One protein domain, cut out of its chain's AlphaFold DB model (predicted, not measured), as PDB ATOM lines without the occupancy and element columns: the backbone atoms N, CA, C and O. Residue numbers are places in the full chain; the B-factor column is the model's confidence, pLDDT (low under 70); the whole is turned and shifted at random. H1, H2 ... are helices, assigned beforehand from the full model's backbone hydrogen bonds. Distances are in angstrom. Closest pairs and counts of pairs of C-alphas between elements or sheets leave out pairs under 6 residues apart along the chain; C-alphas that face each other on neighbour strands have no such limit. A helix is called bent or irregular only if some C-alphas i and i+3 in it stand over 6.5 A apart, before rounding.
ATOM      1  N   THR A   2      25.461 -59.076 -31.510       63.38
ATOM      2  CA  THR A   2      24.731 -59.942 -32.451       63.38
ATOM      3  C   THR A   2      23.989 -59.089 -33.473       63.38
ATOM      4  O   THR A   2      23.319 -58.128 -33.103       63.38
ATOM      5  N   ARG A   3      24.123 -59.428 -34.758       71.88
ATOM      6  CA  ARG A   3      23.481 -58.707 -35.865       71.88
ATOM      7  C   ARG A   3      21.960 -58.883 -35.772       71.88
ATOM      8  O   ARG A   3      21.488 -60.009 -35.613       71.88
ATOM      9  N   ASN A   4      21.204 -57.786 -35.832       87.25
ATOM     10  CA  ASN A   4      19.743 -57.855 -35.846       87.25
ATOM     11  C   ASN A   4      19.288 -58.499 -37.167       87.25
ATOM     12  O   ASN A   4      19.709 -58.062 -38.237       87.25
ATOM     13  N   LYS A   5      18.459 -59.544 -37.079       86.38
ATOM     14  CA  LYS A   5      17.980 -60.317 -38.232       86.38
ATOM     15  C   LYS A   5      17.155 -59.464 -39.196       86.38
ATOM     16  O   LYS A   5      17.292 -59.639 -40.401       86.38
ATOM     17  N   ASP A   6      16.382 -58.517 -38.675       89.19
ATOM     18  CA  ASP A   6      15.524 -57.657 -39.491       89.19
ATOM     19  C   ASP A   6      16.372 -56.707 -40.347       89.19
ATOM     20  O   ASP A   6      16.192 -56.631 -41.558       89.19
ATOM     21  N   ILE A   7      17.414 -56.111 -39.753       85.69
ATOM     22  CA  ILE A   7      18.368 -55.237 -40.460       85.69
ATOM     23  C   ILE A   7      19.127 -56.006 -41.551       85.69
ATOM     24  O   ILE A   7      19.407 -55.459 -42.612       85.69
ATOM     25  N   VAL A   8      19.482 -57.273 -41.314       85.50
ATOM     26  CA  VAL A   8      20.170 -58.093 -42.327       85.50
ATOM     27  C   VAL A   8      19.252 -58.382 -43.510       85.50
ATOM     28  O   VAL A   8      19.690 -58.226 -44.645       85.50
ATOM     29  N   ASN A   9      17.989 -58.732 -43.251       89.00
ATOM     30  CA  ASN A   9      17.006 -58.992 -44.302       89.00
ATOM     31  C   ASN A   9      16.707 -57.728 -45.125       89.00
ATOM     32  O   ASN A   9      16.654 -57.789 -46.350       89.00
ATOM     33  N   GLU A  10      16.553 -56.573 -44.470       89.69
ATOM     34  CA  GLU A  10      16.368 -55.286 -45.153       89.69
ATOM     35  C   GLU A  10      17.580 -54.925 -46.022       89.69
ATOM     36  O   GLU A  10      17.428 -54.531 -47.179       89.69
ATOM     37  N   LEU A  11      18.798 -55.102 -45.499       86.88
ATOM     38  CA  LEU A  11      20.021 -54.843 -46.257       86.88
ATOM     39  C   LEU A  11      20.200 -55.814 -47.423       86.88
ATOM     40  O   LEU A  11      20.700 -55.393 -48.457       86.88
ATOM     41  N   GLU A  12      19.799 -57.077 -47.294       89.31
ATOM     42  CA  GLU A  12      19.888 -58.062 -48.377       89.31
ATOM     43  C   GLU A  12      18.961 -57.704 -49.547       89.31
ATOM     44  O   GLU A  12      19.363 -57.834 -50.704       89.31
ATOM     45  N   LEU A  13      17.771 -57.162 -49.251       90.06
ATOM     46  CA  LEU A  13      16.844 -56.641 -50.262       90.06
ATOM     47  C   LEU A  13      17.399 -55.415 -51.003       90.06
ATOM     48  O   LEU A  13      17.133 -55.250 -52.191       90.06
ATOM     49  N   ILE A  14      18.160 -54.557 -50.316       90.31
ATOM     50  CA  ILE A  14      18.756 -53.347 -50.907       90.31
ATOM     51  C   ILE A  14      20.056 -53.681 -51.654       90.31
ATOM     52  O   ILE A  14      20.287 -53.206 -52.764       90.31
ATOM     53  N   SER A  15      20.937 -54.466 -51.033       88.94
ATOM     54  CA  SER A  15      22.228 -54.881 -51.575       88.94
ATOM     55  C   SER A  15      22.798 -56.087 -50.826       88.94
ATOM     56  O   SER A  15      23.316 -55.977 -49.711       88.94
ATOM     57  N   ALA A  16      22.830 -57.232 -51.510       86.62
ATOM     58  CA  ALA A  16      23.480 -58.450 -51.023       86.62
ATOM     59  C   ALA A  16      24.958 -58.232 -50.640       86.62
ATOM     60  O   ALA A  16      25.457 -58.856 -49.704       86.62
ATOM     61  N   VAL A  17      25.655 -57.312 -51.320       85.94
ATOM     62  CA  VAL A  17      27.051 -56.968 -51.008       85.94
ATOM     63  C   VAL A  17      27.140 -56.284 -49.646       85.94
ATOM     64  O   VAL A  17      27.949 -56.684 -48.814       85.94
ATOM     65  N   VAL A  18      26.284 -55.293 -49.381       81.06
ATOM     66  CA  VAL A  18      26.290 -54.548 -48.109       81.06
ATOM     67  C   VAL A  18      25.861 -55.439 -46.942       81.06
ATOM     68  O   VAL A  18      26.450 -55.368 -45.862       81.06
ATOM     69  N   ALA A  19      24.896 -56.335 -47.164       83.75
ATOM     70  CA  ALA A  19      24.463 -57.309 -46.164       83.75
ATOM     71  C   ALA A  19      25.605 -58.240 -45.704       83.75
ATOM     72  O   ALA A  19      25.656 -58.632 -44.537       83.75
ATOM     73  N   GLN A  20      26.562 -58.541 -46.586       83.88
ATOM     74  CA  GLN A  20      27.718 -59.389 -46.278       83.88
ATOM     75  C   GLN A  20      28.890 -58.643 -45.625       83.88
ATOM     76  O   GLN A  20      29.756 -59.284 -45.028       83.88
ATOM     77  N   ILE A  21      28.920 -57.305 -45.661       82.81
ATOM     78  CA  ILE A  21      29.969 -56.525 -44.988       82.81
ATOM     79  C   ILE A  21      29.859 -56.744 -43.477       82.81
ATOM     80  O   ILE A  21      28.778 -56.624 -42.896       82.81
ATOM     81  N   ASN A  22      30.974 -57.082 -42.828       75.75
ATOM     82  CA  ASN A  22      31.037 -57.217 -41.377       75.75
ATOM     83  C   ASN A  22      30.862 -55.826 -40.730       75.75
ATOM     84  O   ASN A  22      31.606 -54.918 -41.104       75.75
ATOM     85  N   PRO A  23      29.922 -55.622 -39.783       67.94
ATOM     86  CA  PRO A  23      29.754 -54.350 -39.086       67.94
ATOM     87  C   PRO A  23      30.906 -54.145 -38.099       67.94
ATOM     88  O   PRO A  23      30.770 -54.319 -36.889       67.94
ATOM     89  N   MET A  24      32.076 -53.817 -38.628       65.69
ATOM     90  CA  MET A  24      33.198 -53.340 -37.846       65.69
ATOM     91  C   MET A  24      33.069 -51.827 -37.760       65.69
ATOM     92  O   MET A  24      32.921 -51.166 -38.782       65.69
ATOM     93  N   VAL A  25      33.095 -51.281 -36.547       71.12
ATOM     94  CA  VAL A  25      33.181 -49.831 -36.359       71.12
ATOM     95  C   VAL A  25      34.609 -49.445 -36.749       71.12
ATOM     96  O   VAL A  25      35.534 -49.846 -36.043       71.12
ATOM     97  N   PRO A  26      34.830 -48.754 -37.883       69.31
ATOM     98  CA  PRO A  26      36.183 -48.543 -38.399       69.31
ATOM     99  C   PRO A  26      36.986 -47.565 -37.534       69.31
ATOM    100  O   PRO A  26      38.210 -47.546 -37.599       69.31
ATOM    101  N   TYR A  27      36.295 -46.781 -36.705       68.94
ATOM    102  CA  TYR A  27      36.888 -45.811 -35.801       68.94
ATOM    103  C   TYR A  27      36.455 -46.132 -34.378       68.94
ATOM    104  O   TYR A  27      35.266 -46.120 -34.058       68.94
ATOM    105  N   GLN A  28      37.431 -46.420 -33.527       68.56
ATOM    106  CA  GLN A  28      37.244 -46.534 -32.089       68.56
ATOM    107  C   GLN A  28      38.132 -45.497 -31.424       68.56
ATOM    108  O   GLN A  28      39.285 -45.307 -31.815       68.56
ATOM    109  N   VAL A  29      37.578 -44.800 -30.439       74.44
ATOM    110  CA  VAL A  29      38.392 -43.958 -29.569       74.44
ATOM    111  C   VAL A  29      39.124 -44.852 -28.561       74.44
ATOM    112  O   VAL A  29      38.556 -45.858 -28.132       74.44
ATOM    113  N   PRO A  30      40.365 -44.512 -28.176       77.31
ATOM    114  CA  PRO A  30      41.062 -45.197 -27.091       77.31
ATOM    115  C   PRO A  30      40.220 -45.214 -25.815       77.31
ATOM    116  O   PRO A  30      39.533 -44.232 -25.529       77.31
ATOM    117  N   GLU A  31      40.313 -46.281 -25.017       80.19
ATOM    118  CA  GLU A  31      39.507 -46.434 -23.790       80.19
ATOM    119  C   GLU A  31      39.640 -45.232 -22.839       80.19
ATOM    120  O   GLU A  31      38.659 -44.792 -22.252       80.19
ATOM    121  N   VAL A  32      40.830 -44.631 -22.770       79.62
ATOM    122  CA  VAL A  32      41.147 -43.492 -21.889       79.62
ATOM    123  C   VAL A  32      40.870 -42.116 -22.510       79.62
ATOM    124  O   VAL A  32      41.212 -41.090 -21.916       79.62
ATOM    125  N   TYR A  33      40.292 -42.055 -23.716       81.88
ATOM    126  CA  TYR A  33      40.101 -40.801 -24.455       81.88
ATOM    127  C   TYR A  33      39.258 -39.800 -23.666       81.88
ATOM    128  O   TYR A  33      39.693 -38.674 -23.442       81.88
ATOM    129  N   PHE A  34      38.074 -40.214 -23.207       87.00
ATOM    130  CA  PHE A  34      37.162 -39.320 -22.493       87.00
ATOM    131  C   PHE A  34      37.631 -39.021 -21.066       87.00
ATOM    132  O   PHE A  34      37.456 -37.896 -20.601       87.00
ATOM    133  N   ASP A  35      38.293 -39.982 -20.419       87.12
ATOM    134  CA  ASP A  35      38.814 -39.822 -19.058       87.12
ATOM    135  C   ASP A  35      39.951 -38.794 -18.993       87.12
ATOM    136  O   ASP A  35      40.048 -38.016 -18.045       87.12
ATOM    137  N   THR A  36      40.804 -38.750 -20.022       82.62
ATOM    138  CA  THR A  36      41.964 -37.843 -20.078       82.62
ATOM    139  C   THR A  36      41.680 -36.528 -20.807       82.62
ATOM    140  O   THR A  36      42.436 -35.567 -20.651       82.62
ATOM    141  N   LEU A  37      40.567 -36.442 -21.546       85.06
ATOM    142  CA  LEU A  37      40.193 -35.284 -22.362       85.06
ATOM    143  C   LEU A  37      40.208 -33.973 -21.570       85.06
ATOM    144  O   LEU A  37      40.802 -32.989 -22.007       85.06
ATOM    145  N   SER A  38      39.579 -33.965 -20.394       85.81
ATOM    146  CA  SER A  38      39.464 -32.764 -19.557       85.81
ATOM    147  C   SER A  38      40.835 -32.252 -19.100       85.81
ATOM    148  O   SER A  38      41.147 -31.067 -19.233       85.81
ATOM    149  N   SER A  39      41.696 -33.161 -18.637       83.44
ATOM    150  CA  SER A  39      43.057 -32.841 -18.201       83.44
ATOM    151  C   SER A  39      43.914 -32.309 -19.349       83.44
ATOM    152  O   SER A  39      44.647 -31.339 -19.168       83.44
ATOM    153  N   VAL A  40      43.786 -32.900 -20.539       80.38
ATOM    154  CA  VAL A  40      44.517 -32.475 -21.740       80.38
ATOM    155  C   VAL A  40      44.061 -31.092 -22.214       80.38
ATOM    156  O   VAL A  40      44.900 -30.255 -22.546       80.38
ATOM    157  N   ILE A  41      42.755 -30.801 -22.191       82.25
ATOM    158  CA  ILE A  41      42.224 -29.473 -22.537       82.25
ATOM    159  C   ILE A  41      42.744 -28.411 -21.559       82.25
ATOM    160  O   ILE A  41      43.219 -27.363 -21.995       82.25
ATOM    161  N   MET A  42      42.714 -28.684 -20.251       82.56
ATOM    162  CA  MET A  42      43.222 -27.755 -19.235       82.56
ATOM    163  C   MET A  42      44.723 -27.497 -19.382       82.56
ATOM    164  O   MET A  42      45.153 -26.344 -19.346       82.56
ATOM    165  N   ALA A  43      45.513 -28.548 -19.610       80.19
ATOM    166  CA  ALA A  43      46.944 -28.418 -19.870       80.19
ATOM    167  C   ALA A  43      47.216 -27.570 -21.125       80.19
ATOM    168  O   ALA A  43      48.098 -26.713 -21.115       80.19
ATOM    169  N   ARG A  44      46.410 -27.735 -22.182       77.56
ATOM    170  CA  ARG A  44      46.528 -26.956 -23.422       77.56
ATOM    171  C   ARG A  44      46.197 -25.476 -23.236       77.56
ATOM    172  O   ARG A  44      46.897 -24.627 -23.788       77.56
ATOM    173  N   ILE A  45      45.144 -25.169 -22.478       80.44
ATOM    174  CA  ILE A  45      44.765 -23.786 -22.155       80.44
ATOM    175  C   ILE A  45      45.871 -23.129 -21.317       80.44
ATOM    176  O   ILE A  45      46.281 -22.010 -21.617       80.44
ATOM    177  N   ALA A  46      46.406 -23.841 -20.321       79.88
ATOM    178  CA  ALA A  46      47.503 -23.360 -19.482       79.88
ATOM    179  C   ALA A  46      48.811 -23.134 -20.265       79.88
ATOM    180  O   ALA A  46      49.535 -22.185 -19.978       79.88
ATOM    181  N   ALA A  47      49.090 -23.953 -21.284       73.56
ATOM    182  CA  ALA A  47      50.256 -23.825 -22.162       73.56
ATOM    183  C   ALA A  47      50.098 -22.757 -23.271       73.56
ATOM    184  O   ALA A  47      50.887 -22.718 -24.217       73.56
ATOM    185  N   GLY A  48      49.062 -21.910 -23.214       71.62
ATOM    186  CA  GLY A  48      48.851 -20.831 -24.188       71.62
ATOM    187  C   GLY A  48      48.566 -21.319 -25.614       71.62
ATOM    188  O   GLY A  48      48.764 -20.576 -26.572       71.62
ATOM    189  N   GLY A  49      48.132 -22.575 -25.773       65.50
ATOM    190  CA  GLY A  49      47.787 -23.163 -27.069       65.50
ATOM    191  C   GLY A  49      48.965 -23.475 -28.002       65.50
ATOM    192  O   GLY A  49      48.710 -23.856 -29.141       65.50
ATOM    193  N   GLN A  50      50.217 -23.338 -27.547       59.75
ATOM    194  CA  GLN A  50      51.423 -23.491 -28.380       59.75
ATOM    195  C   GLN A  50      52.007 -24.920 -28.403       59.75
ATOM    196  O   GLN A  50      52.919 -25.180 -29.182       59.75
ATOM    197  N   GLU A  51      51.509 -25.859 -27.585       60.91
ATOM    198  CA  GLU A  51      52.038 -27.233 -27.536       60.91
ATOM    199  C   GLU A  51      51.165 -28.270 -28.261       60.91
ATOM    200  O   GLU A  51      49.941 -28.317 -28.107       60.91
ATOM    201  N   GLU A  52      51.848 -29.174 -28.971       56.59
ATOM    202  CA  GLU A  52      51.375 -30.390 -29.654       56.59
ATOM    203  C   GLU A  52      50.860 -31.475 -28.679       56.59
ATOM    204  O   GLU A  52      51.039 -32.668 -28.919       56.59
ATOM    205  N   ASN A  53      50.207 -31.116 -27.568       55.19
ATOM    206  CA  ASN A  53      49.545 -32.079 -26.675       55.19
ATOM    207  C   ASN A  53      48.248 -32.598 -27.324       55.19
ATOM    208  O   ASN A  53      47.135 -32.385 -26.845       55.19
ATOM    209  N   SER A  54      48.392 -33.254 -28.475       58.88
ATOM    210  CA  SER A  54      47.332 -33.998 -29.134       58.88
ATOM    211  C   SER A  54      47.049 -35.258 -28.322       58.88
ATOM    212  O   SER A  54      47.956 -36.041 -28.050       58.88
ATOM    213  N   LEU A  55      45.772 -35.508 -28.019       59.00
ATOM    214  CA  LEU A  55      45.241 -36.759 -27.433       59.00
ATOM    215  C   LEU A  55      45.756 -38.031 -28.148       59.00
ATOM    216  O   LEU A  55      45.756 -39.124 -27.592       59.00
ATOM    217  N   LEU A  56      46.241 -37.863 -29.380       56.31
ATOM    218  CA  LEU A  56      46.897 -38.854 -30.226       56.31
ATOM    219  C   LEU A  56      48.251 -39.360 -29.690       56.31
ATOM    220  O   LEU A  56      48.681 -40.438 -30.091       56.31
ATOM    221  N   GLN A  57      48.928 -38.632 -28.793       60.12
ATOM    222  CA  GLN A  57      50.161 -39.117 -28.153       60.12
ATOM    223  C   GLN A  57      49.878 -40.242 -27.142       60.12
ATOM    224  O   GLN A  57      50.667 -41.176 -27.031       60.12
ATOM    225  N   VAL A  58      48.732 -40.186 -26.450       56.69
ATOM    226  CA  VAL A  58      48.292 -41.206 -25.476       56.69
ATOM    227  C   VAL A  58      47.729 -42.445 -26.185       56.69
ATOM    228  O   VAL A  58      47.862 -43.561 -25.696       56.69
ATOM    229  N   ALA A  59      47.135 -42.251 -27.363       56.25
ATOM    230  CA  ALA A  59      46.464 -43.282 -28.155       56.25
ATOM    231  C   ALA A  59      47.402 -44.231 -28.925       56.25
ATOM    232  O   ALA A  59      46.937 -45.222 -29.483       56.25
ATOM    233  N   GLY A  60      48.701 -43.926 -28.991       56.56
ATOM    234  CA  GLY A  60      49.609 -44.552 -29.947       56.56
ATOM    235  C   GLY A  60      49.369 -44.009 -31.359       56.56
ATOM    236  O   GLY A  60      48.265 -44.038 -31.898       56.56
TER     237      GLY A  60
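What this domain is: This is residues 2 to 60 of the 256 residues of an uncharacterized protein of Lacibacter sp. S13-6-6 (UniProt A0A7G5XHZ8). Two small helical ends are held far apart by a long, open strip of chain: at one end H1 and the short H2, which folds back on it after a tight link, pack on each other, and at the other end H3 stands with a tail, residues 47 to 60, that folds back along it. The drawn-out link of residues 21 to 32 spans the space between the two ends, where there is no shared core. The printed part has 59 residues with three named helices, H1, H2 and H3 in that order, and no named strand. The class is all helix, though the helices hold 29 of the 59 residues, under half. The whole is extended, with a radius of gyration of the C-alphas of 19.8 A and spans of 55 by 18 by 18 A.

How they stand to each other: From the first printed residue, the chain soon enters H1, residues 5 to 14. H1 is joined by a tight link of one residue, Ser 15, to H2, residues 16 to 20. H1 and H2 touch, with 6 pairs of C-alphas within 8 A; the closest C-alphas are those of Leu 11 and Ala 19, 5.1 A apart, and the centres are 8.7 A apart. A long link of 12 residues, 21 to 32, then joins H2 to H3, residues 33 to 46. H3 touches no helix: it is apart from H1 and apart from H2. In H1 and H2 every O i to N i+4 pair is within hydrogen-bond range; in H3 it is 8 of 10.

Where its parts are: H1 begins at C-alpha 5, (17.980, -60.317, -38.232), and measures 14.5 A from first to last C-alpha. H2 is short, 6.4 A from C-alpha 16 to C-alpha 20, the latter at (27.718, -59.389, -46.278). H3, the longest helix with 14 residues, measures 19.6 A from C-alpha 33 to C-alpha 46 and ends at (47.503, -23.360, -19.482). H3 is irregular: C-alphas 35 and 38 are 7.1 A apart, against about 5 A in a regular helix. Residues 47 to 60 hold no named element.

The domain as a whole: The two C-alphas farthest apart, those of Leu 13 and Ala 46, are 54.7 A apart, while the C-alphas of Thr 2 and Gly 60, the first and last printed, are 29.4 A apart. The printed part has no cut, and the link from H2 to H3 is the long one. The mean pLDDT of the printed part is 76.3. Confidence is under 70 at 18 residues: residue 2, residues 23 to 24, residues 26 to 28 and residues 49 to 60.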